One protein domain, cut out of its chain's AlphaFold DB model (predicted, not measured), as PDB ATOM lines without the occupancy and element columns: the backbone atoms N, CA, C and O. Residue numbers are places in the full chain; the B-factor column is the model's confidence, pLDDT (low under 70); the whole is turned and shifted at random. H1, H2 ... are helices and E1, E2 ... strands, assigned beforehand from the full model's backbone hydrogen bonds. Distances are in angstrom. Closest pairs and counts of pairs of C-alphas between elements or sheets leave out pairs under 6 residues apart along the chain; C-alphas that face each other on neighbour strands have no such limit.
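What this domain is: This is residues 10 to 77 of the 79 residues of an uncharacterized protein of Erysipelotrichaceae bacterium CAG:64 (UniProt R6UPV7). A small, strongly twisted sheet is folded into a V, and a thin tail, residues 68 to 77 with H1 at its end, sticks out from it. E1 and E4 are both folded back on themselves and run side by side through both arms of the V, while the short E3 lies along E1 in one arm and the short E2 along E1 in the other. The printed part has 68 residues; along the chain come four named strands, E1 to E4, and then one named helix, H1; the sheet is branched, with E1 the antiparallel neighbour of E2, of E3 and of E4, and the class is mostly strand. The whole is loose, with a radius of gyration of the C-alphas of 14.4 A, and flat, spanning 49 by 27 by 13 A, a length to which the tail adds.

How they stand to each other: E1, residues 10 to 24, bends by 149 degrees at residue 15 and has three neighbours. E2, residues 32 to 35, and E3, residues 41 to 44, lie on one side of it, beside residues 19 to 23 and residues 10 to 12. E4, residues 49 to 66, lies on the other side, beside residues 10 to 24, and bends by 169 degrees. E2, E3 and E4 are edge strands. E1 and E2 form a hairpin, antiparallel at 173 degrees; C-alphas 22 and 33 face each other at 4.2 A, and N 23 and O 32 are within hydrogen-bond range at 2.9 A. E1 and E3 are antiparallel, with C-alphas 10 and 43 facing each other at 4.6 A and N 11 and O 42 at 2.9 A. E1 and E4 are antiparallel, with C-alphas 23 and 50 facing each other at 4.1 A; N 12 and O 63 are 2.9 A apart, and N 51 and O 22 2.8 A. E2 and E3 are apart. H1, residues 74 to 77, is not on the sheet, with 0 pairs of C-alphas within 10 A, and is too short for any O i to N i+4 pair; its one O i to N i+3 pair is within range.

Where its parts are: E1 begins at C-alpha 10, (-43.579, 14.551, 11.376), and measures 16.8 A from first to last C-alpha. E2 measures 10.6 A and E3 9.8 A. E4, the longest strand by residues, measures 14.8 A; within it C-alpha 57 stands at (-60.947, 6.129, 28.642). H1 measures 5.6 A and ends at C-alpha 77, (-25.548, 11.114, -5.657).

The domain as a whole: The two C-alphas farthest apart, those of Glu 56 and Asn 77, are 49.6 A apart. Residues 68 to 77, of which 74 to 77 belong to H1, stand free; without them the body spans 28 by 26 by 12 A. The printed part has no cut and no long link; the links E2 to E3 and E3 to E4 are tight. The mean pLDDT of the printed part is 91.3, and residues 69 to 77 are under 70.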
ATOM      1  N   THR A  10     -42.321  13.811  11.439       96.31
ATOM      2  CA  THR A  10     -43.579  14.551  11.376       96.31
ATOM      3  C   THR A  10     -44.709  13.591  11.687       96.31
ATOM      4  O   THR A  10     -44.811  12.530  11.070       96.31
ATOM      5  N   VAL A  11     -45.581  13.966  12.617       97.00
ATOM      6  CA  VAL A  11     -46.759  13.171  12.958       97.00
ATOM      7  C   VAL A  11     -48.042  13.888  12.587       97.00
ATOM      8  O   VAL A  11     -48.140  15.112  12.674       97.00
ATOM      9  N   ILE A  12     -49.044  13.103  12.200       98.44
ATOM     10  CA  ILE A  12     -50.410  13.569  11.968       98.44
ATOM     11  C   ILE A  12     -51.316  12.844  12.955       98.44
ATOM     12  O   ILE A  12     -51.390  11.613  12.946       98.44
ATOM     13  N   ILE A  13     -52.018  13.604  13.791       98.62
ATOM     14  CA  ILE A  13     -52.986  13.061  14.742       98.62
ATOM     15  C   ILE A  13     -54.298  12.816  14.003       98.62
ATOM     16  O   ILE A  13     -54.988  13.759  13.617       98.62
ATOM     17  N   THR A  14     -54.658  11.553  13.789       98.69
ATOM     18  CA  THR A  14     -55.912  11.198  13.108       98.69
ATOM     19  C   THR A  14     -57.078  11.077  14.079       98.69
ATOM     20  O   THR A  14     -58.221  11.249  13.666       98.69
ATOM     21  N   LYS A  15     -56.792  10.812  15.359       98.56
ATOM     22  CA  LYS A  15     -57.777  10.770  16.443       98.56
ATOM     23  C   LYS A  15     -57.120  11.075  17.786       98.56
ATOM     24  O   LYS A  15     -56.023  10.588  18.051       98.56
ATOM     25  N   SER A  16     -57.801  11.820  18.654       98.44
ATOM     26  CA  SER A  16     -57.352  12.067  20.029       98.44
ATOM     27  C   SER A  16     -58.541  12.198  20.974       98.44
ATOM     28  O   SER A  16     -59.418  13.037  20.785       98.44
ATOM     29  N   VAL A  17     -58.556  11.372  22.017       98.50
ATOM     30  CA  VAL A  17     -59.476  11.473  23.154       98.50
ATOM     31  C   VAL A  17     -58.630  11.451  24.416       98.50
ATOM     32  O   VAL A  17     -57.946  10.462  24.669       98.50
ATOM     33  N   ASN A  18     -58.656  12.539  25.193       98.38
ATOM     34  CA  ASN A  18     -57.793  12.742  26.366       98.38
ATOM     35  C   ASN A  18     -56.297  12.513  26.066       98.38
ATOM     36  O   ASN A  18     -55.549  12.071  26.935       98.38
ATOM     37  N   GLY A  19     -55.882  12.753  24.819       98.56
ATOM     38  CA  GLY A  19     -54.517  12.566  24.356       98.56
ATOM     39  C   GLY A  19     -53.657  13.799  24.589       98.56
ATOM     40  O   GLY A  19     -54.119  14.934  24.454       98.56
ATOM     41  N   TYR A  20     -52.387  13.579  24.902       98.62
ATOM     42  CA  TYR A  20     -51.399  14.640  25.046       98.62
ATOM     43  C   TYR A  20     -50.015  14.153  24.614       98.62
ATOM     44  O   TYR A  20     -49.719  12.956  24.631       98.62
ATOM     45  N   VAL A  21     -49.161  15.093  24.222       98.50
ATOM     46  CA  VAL A  21     -47.740  14.842  23.973       98.50
ATOM     47  C   VAL A  21     -46.923  15.619  24.985       98.50
ATOM     48  O   VAL A  21     -47.220  16.784  25.266       98.50
ATOM     49  N   SER A  22     -45.899  14.968  25.523       98.44
ATOM     50  CA  SER A  22     -44.902  15.598  26.379       98.44
ATOM     51  C   SER A  22     -43.529  15.525  25.727       98.44
ATOM     52  O   SER A  22     -43.204  14.509  25.122       98.44
ATOM     53  N   TRP A  23     -42.718  16.573  25.866       98.00
ATOM     54  CA  TRP A  23     -41.358  16.619  25.325       98.00
ATOM     55  C   TRP A  23     -40.395  17.390  26.234       98.00
ATOM     56  O   TRP A  23     -40.811  18.152  27.119       98.00
ATOM     57  N   GLY A  24     -39.093  17.169  26.056       96.25
ATOM     58  CA  GLY A  24     -38.074  17.814  26.878       96.25
ATOM     59  C   GLY A  24     -36.639  17.390  26.579       96.25
ATOM     60  O   GLY A  24     -36.301  17.036  25.454       96.25
ATOM     61  N   SER A  25     -35.773  17.500  27.591       92.56
ATOM     62  CA  SER A  25     -34.322  17.345  27.423       92.56
ATOM     63  C   SER A  25     -33.854  15.893  27.372       92.56
ATOM     64  O   SER A  25     -32.833  15.611  26.749       92.56
ATOM     65  N   ASP A  26     -34.556  14.992  28.061       93.81
ATOM     66  CA  ASP A  26     -34.215  13.573  28.162       93.81
ATOM     67  C   ASP A  26     -35.430  12.721  28.573       93.81
ATOM     68  O   ASP A  26     -36.490  13.249  28.921       93.81
ATOM     69  N   ALA A  27     -35.249  11.396  28.567       90.50
ATOM     70  CA  ALA A  27     -36.271  10.396  28.887       90.50
ATOM     71  C   ALA A  27     -36.976  10.596  30.242       90.50
ATOM     72  O   ALA A  27     -38.096  10.125  30.427       90.50
ATOM     73  N   HIS A  28     -36.325  11.250  31.204       94.12
ATOM     74  CA  HIS A  28     -36.843  11.461  32.555       94.12
ATOM     75  C   HIS A  28     -37.364  12.888  32.778       94.12
ATOM     76  O   HIS A  28     -38.006  13.147  33.796       94.12
ATOM     77  N   HIS A  29     -37.129  13.805  31.835       94.44
ATOM     78  CA  HIS A  29     -37.443  15.226  31.972       94.44
ATOM     79  C   HIS A  29     -38.233  15.766  30.770       94.44
ATOM     80  O   HIS A  29     -37.761  16.634  30.032       94.44
ATOM     81  N   LEU A  30     -39.481  15.313  30.618       96.31
ATOM     82  CA  LEU A  30     -40.442  15.843  29.640       96.31
ATOM     83  C   LEU A  30     -41.254  17.002  30.246       96.31
ATOM     84  O   LEU A  30     -42.354  16.821  30.760       96.31
ATOM     85  N   GLN A  31     -40.670  18.200  30.269       96.56
ATOM     86  CA  GLN A  31     -41.201  19.360  31.006       96.56
ATOM     87  C   GLN A  31     -42.297  20.136  30.267       96.56
ATOM     88  O   GLN A  31     -42.944  21.010  30.849       96.56
ATOM     89  N   ARG A  32     -42.455  19.893  28.967       97.62
ATOM     90  CA  ARG A  32     -43.459  20.541  28.127       97.62
ATOM     91  C   ARG A  32     -44.545  19.535  27.810       97.62
ATOM     92  O   ARG A  32     -44.225  18.391  27.516       97.62
ATOM     93  N   THR A  33     -45.798  19.977  27.836       98.06
ATOM     94  CA  THR A  33     -46.952  19.146  27.497       98.06
ATOM     95  C   THR A  33     -48.000  19.984  26.785       98.06
ATOM     96  O   THR A  33     -48.266  21.115  27.200       98.06
ATOM     97  N   ILE A  34     -48.615  19.421  25.747       98.19
ATOM     98  CA  ILE A  34     -49.813  19.977  25.109       98.19
ATOM     99  C   ILE A  34     -50.847  18.879  24.885       98.19
ATOM    100  O   ILE A  34     -50.498  17.720  24.658       98.19
ATOM    101  N   ALA A  35     -52.120  19.264  24.929       98.50
ATOM    102  CA  ALA A  35     -53.206  18.403  24.487       98.50
ATOM    103  C   ALA A  35     -53.127  18.191  22.969       98.50
ATOM    104  O   ALA A  35     -52.758  19.102  22.228       98.50
ATOM    105  N   LEU A  36     -53.481  16.987  22.527       98.69
ATOM    106  CA  LEU A  36     -53.554  16.631  21.116       98.69
ATOM    107  C   LEU A  36     -54.986  16.789  20.618       98.69
ATOM    108  O   LEU A  36     -55.920  16.294  21.249       98.69
ATOM    109  N   GLU A  37     -55.141  17.396  19.448       98.31
ATOM    110  CA  GLU A  37     -56.415  17.509  18.738       98.31
ATOM    111  C   GLU A  37     -56.358  16.759  17.404       98.31
ATOM    112  O   GLU A  37     -55.296  16.613  16.792       98.31
ATOM    113  N   GLU A  38     -57.513  16.282  16.939       98.50
ATOM    114  CA  GLU A  38     -57.629  15.653  15.622       98.50
ATOM    115  C   GLU A  38     -57.240  16.644  14.518       98.50
ATOM    116  O   GLU A  38     -57.689  17.791  14.498       98.50
ATOM    117  N   GLY A  39     -56.392  16.204  13.591       98.19
ATOM    118  CA  GLY A  39     -55.852  17.036  12.519       98.19
ATOM    119  C   GLY A  39     -54.611  17.845  12.900       98.19
ATOM    120  O   GLY A  39     -54.061  18.516  12.025       98.19
ATOM    121  N   MET A  40     -54.127  17.776  14.149       98.44
ATOM    122  CA  MET A  40     -52.826  18.356  14.491       98.44
ATOM    123  C   MET A  40     -51.708  17.698  13.682       98.44
ATOM    124  O   MET A  40     -51.641  16.474  13.553       98.44
ATOM    125  N   ILE A  41     -50.806  18.541  13.187       98.25
ATOM    126  CA  ILE A  41     -49.542  18.136  12.584       98.25
ATOM    127  C   ILE A  41     -48.442  18.635  13.507       98.25
ATOM    128  O   ILE A  41     -48.365  19.837  13.772       98.25
ATOM    129  N   LEU A  42     -47.610  17.723  13.998       97.50
ATOM    130  CA  LEU A  42     -46.468  18.070  14.834       97.50
ATOM    131  C   LEU A  42     -45.190  17.726  14.083       97.50
ATOM    132  O   LEU A  42     -45.057  16.632  13.539       97.50
ATOM    133  N   HIS A  43     -44.262  18.673  14.066       96.44
ATOM    134  CA  HIS A  43     -42.895  18.448  13.624       96.44
ATOM    135  C   HIS A  43     -42.028  18.245  14.861       96.44
ATOM    136  O   HIS A  43     -42.034  19.088  15.759       96.44
ATOM    137  N   ILE A  44     -41.332  17.117  14.904       94.50
ATOM    138  CA  ILE A  44     -40.470  16.689  15.997       94.50
ATOM    139  C   ILE A  44     -39.036  16.682  15.457       94.50
ATOM    140  O   ILE A  44     -38.716  15.896  14.555       94.50
ATOM    141  N   PRO A  45     -38.163  17.568  15.968       92.25
ATOM    142  CA  PRO A  45     -36.771  17.626  15.549       92.25
ATOM    143  C   PRO A  45     -36.017  16.324  15.820       92.25
ATOM    144  O   PRO A  45     -36.340  15.562  16.734       92.25
ATOM    145  N   GLU A  46     -34.943  16.113  15.063       90.12
ATOM    146  CA  GLU A  46     -34.020  15.009  15.313       90.12
ATOM    147  C   GLU A  46     -33.521  15.023  16.769       90.12
ATOM    148  O   GLU A  46     -33.094  16.056  17.291       90.12
ATOM    149  N   ASN A  47     -33.533  13.853  17.407       89.25
ATOM    150  CA  ASN A  47     -33.108  13.615  18.785       89.25
ATOM    151  C   ASN A  47     -33.933  14.339  19.875       89.25
ATOM    152  O   ASN A  47     -33.526  14.319  21.040       89.25
ATOM    153  N   GLU A  48     -35.088  14.937  19.555       93.88
ATOM    154  CA  GLU A  48     -35.993  15.464  20.582       93.88
ATOM    155  C   GLU A  48     -36.660  14.321  21.358       93.88
ATOM    156  O   GLU A  48     -37.290  13.429  20.784       93.88
ATOM    157  N   TRP A  49     -36.544  14.367  22.688       95.94
ATOM    158  CA  TRP A  49     -37.212  13.414  23.564       95.94
ATOM    159  C   TRP A  49     -38.677  13.766  23.708       95.94
ATOM    160  O   TRP A  49     -39.011  14.851  24.189       95.94
ATOM    161  N   HIS A  50     -39.541  12.822  23.361       97.31
ATOM    162  CA  HIS A  50     -40.978  13.000  23.439       97.31
ATOM    163  C   HIS A  50     -41.702  11.694  23.786       97.31
ATOM    164  O   HIS A  50     -41.146  10.593  23.732       97.31
ATOM    165  N   ALA A  51     -42.956  11.829  24.205       97.44
ATOM    166  CA  ALA A  51     -43.843  10.719  24.500       97.44
ATOM    167  C   ALA A  51     -45.303  11.113  24.261       97.44
ATOM    168  O   ALA A  51     -45.777  12.149  24.734       97.44
ATOM    169  N   PHE A  52     -46.027  10.248  23.554       97.81
ATOM    170  CA  PHE A  52     -47.468  10.358  23.352       97.81
ATOM    171  C   PHE A  52     -48.212   9.558  24.415       97.81
ATOM    172  O   PHE A  52     -47.899   8.386  24.663       97.81
ATOM    173  N   HIS A  53     -49.226  10.166  25.014       97.81
ATOM    174  CA  HIS A  53     -50.002   9.601  26.109       97.81
ATOM    175  C   HIS A  53     -51.497   9.826  25.899       97.81
ATOM    176  O   HIS A  53     -51.915  10.645  25.082       97.81
ATOM    177  N   TYR A  54     -52.292   9.099  26.674       98.12
ATOM    178  CA  TYR A  54     -53.709   9.359  26.871       98.12
ATOM    179  C   TYR A  54     -54.103   8.960  28.293       98.12
ATOM    180  O   TYR A  54     -53.558   7.998  28.839       98.12
ATOM    181  N   ASP A  55     -55.057   9.686  28.869       98.00
ATOM    182  CA  ASP A  55     -55.625   9.358  30.178       98.00
ATOM    183  C   ASP A  55     -56.693   8.248  30.086       98.00
ATOM    184  O   ASP A  55     -57.027   7.752  29.007       98.00
ATOM    185  N   GLU A  56     -57.245   7.839  31.235       97.50
ATOM    186  CA  GLU A  56     -58.278   6.801  31.326       97.50
ATOM    187  C   GLU A  56     -59.466   7.074  30.382       97.50
ATOM    188  O   GLU A  56     -59.977   8.192  30.276       97.50
ATOM    189  N   GLY A  57     -59.895   6.032  29.660       97.25
ATOM    190  CA  GLY A  57     -60.947   6.129  28.642       97.25
ATOM    191  C   GLY A  57     -60.535   6.855  27.354       97.25
ATOM    192  O   GLY A  57     -61.373   7.036  26.471       97.25
ATOM    193  N   GLY A  58     -59.271   7.270  27.242       97.94
ATOM    194  CA  GLY A  58     -58.717   7.962  26.089       97.94
ATOM    195  C   GLY A  58     -58.151   7.048  25.001       97.94
ATOM    196  O   GLY A  58     -58.076   5.825  25.137       97.94
ATOM    197  N   CYS A  59     -57.748   7.670  23.896       98.12
ATOM    198  CA  CYS A  59     -56.998   7.041  22.811       98.12
ATOM    199  C   CYS A  59     -56.238   8.104  22.011       98.12
ATOM    200  O   CYS A  59     -56.655   9.261  21.963       98.12
ATOM    201  N   VAL A  60     -55.157   7.701  21.344       98.25
ATOM    202  CA  VAL A  60     -54.495   8.517  20.319       98.25
ATOM    203  C   VAL A  60     -54.206   7.630  19.115       98.25
ATOM    204  O   VAL A  60     -53.654   6.542  19.269       98.25
ATOM    205  N   GLU A  61     -54.583   8.095  17.929       98.50
ATOM    206  CA  GLU A  61     -54.233   7.482  16.648       98.50
ATOM    207  C   GLU A  61     -53.330   8.448  15.879       98.50
ATOM    208  O   GLU A  61     -53.638   9.636  15.745       98.50
ATOM    209  N   ILE A  62     -52.192   7.935  15.416       98.25
ATOM    210  CA  ILE A  62     -51.100   8.740  14.873       98.25
ATOM    211  C   ILE A  62     -50.587   8.092  13.590       98.25
ATOM    212  O   ILE A  62     -50.346   6.883  13.548       98.25
ATOM    213  N   VAL A  63     -50.380   8.907  12.558       97.94
ATOM    214  CA  VAL A  63     -49.557   8.555  11.397       97.94
ATOM    215  C   VAL A  63     -48.174   9.153  11.603       97.94
ATOM    216  O   VAL A  63     -48.047  10.367  11.748       97.94
ATOM    217  N   PHE A  64     -47.151   8.302  11.591       94.00
ATOM    218  CA  PHE A  64     -45.754   8.698  11.742       94.00
ATOM    219  C   PHE A  64     -45.068   8.779  10.376       94.00
ATOM    220  O   PHE A  64     -45.172   7.855   9.566       94.00
ATOM    221  N   ILE A  65     -44.363   9.880  10.121       94.06
ATOM    222  CA  ILE A  65     -43.555  10.104   8.920       94.06
ATOM    223  C   ILE A  65     -42.128  10.383   9.383       94.06
ATOM    224  O   ILE A  65     -41.831  11.464   9.886       94.06
ATOM    225  N   TYR A  66     -41.243   9.410   9.198       87.00
ATOM    226  CA  TYR A  66     -39.834   9.544   9.556       87.00
ATOM    227  C   TYR A  66     -39.045  10.181   8.415       87.00
ATOM    228  O   TYR A  66     -39.031   9.671   7.291       87.00
ATOM    229  N   GLY A  67     -38.350  11.273   8.716       76.75
ATOM    230  CA  GLY A  67     -37.321  11.840   7.860       76.75
ATOM    231  C   GLY A  67     -36.052  11.002   7.975       76.75
ATOM    232  O   GLY A  67     -35.253  11.198   8.884       76.75
ATOM    233  N   GLN A  68     -35.845  10.049   7.065       71.31
ATOM    234  CA  GLN A  68     -34.509   9.489   6.851       71.31
ATOM    235  C   GLN A  68     -33.806  10.266   5.734       71.31
ATOM    236  O   GLN A  68     -34.306  10.347   4.613       71.31
ATOM    237  N   GLY A  69     -32.649  10.851   6.056       60.53
ATOM    238  CA  GLY A  69     -31.823  11.617   5.115       60.53
ATOM    239  C   GLY A  69     -30.941  10.758   4.206       60.53
ATOM    240  O   GLY A  69     -30.474  11.240   3.173       60.53
ATOM    241  N   ASP A  70     -30.730   9.483   4.541       66.62
ATOM    242  CA  ASP A  70     -29.884   8.602   3.741       66.62
ATOM    243  C   ASP A  70     -30.573   8.279   2.413       66.62
ATOM    244  O   ASP A  70     -31.631   7.653   2.375       66.62
ATOM    245  N   ASN A  71     -29.949   8.700   1.306       57.41
ATOM    246  CA  ASN A  71     -30.435   8.444  -0.052       57.41
ATOM    247  C   ASN A  71     -31.861   8.978  -0.318       57.41
ATOM    248  O   ASN A  71     -32.590   8.410  -1.129       57.41
ATOM    249  N   CYS A  72     -32.260  10.069   0.352       56.97
ATOM    250  CA  CYS A  72     -33.586  10.691   0.206       56.97
ATOM    251  C   CYS A  72     -33.891  11.104  -1.253       56.97
ATOM    252  O   CYS A  72     -35.041  11.074  -1.689       56.97
ATOM    253  N   ARG A  73     -32.839  11.430  -2.015       58.97
ATOM    254  CA  ARG A  73     -32.847  11.648  -3.467       58.97
ATOM    255  C   ARG A  73     -31.639  10.950  -4.087       58.97
ATOM    256  O   ARG A  73     -30.552  11.527  -4.105       58.97
ATOM    257  N   PRO A  74     -31.773   9.693  -4.534       56.91
ATOM    258  CA  PRO A  74     -30.662   8.952  -5.126       56.91
ATOM    259  C   PRO A  74     -30.009   9.669  -6.316       56.91
ATOM    260  O   PRO A  74     -28.809   9.521  -6.526       56.91
ATOM    261  N   GLU A  75     -30.774  10.484  -7.041       64.50
ATOM    262  CA  GLU A  75     -30.318  11.332  -8.143       64.50
ATOM    263  C   GLU A  75     -29.310  12.423  -7.731       64.50
ATOM    264  O   GLU A  75     -28.506  12.840  -8.560       64.50
ATOM    265  N   ASP A  76     -29.277  12.844  -6.460       65.00
ATOM    266  CA  ASP A  76     -28.297  13.824  -5.955       65.00
ATOM    267  C   ASP A  76     -26.902  13.195  -5.733       65.00
ATOM    268  O   ASP A  76     -25.915  13.903  -5.507       65.00
ATOM    269  N   ASN A  77     -26.800  11.860  -5.804       64.62
ATOM    270  CA  ASN A  77     -25.548  11.114  -5.657       64.62
ATOM    271  C   ASN A  77     -24.806  10.893  -6.988       64.62
ATOM    272  O   ASN A  77     -23.671  10.408  -6.977       64.62
TER     273      ASN A  77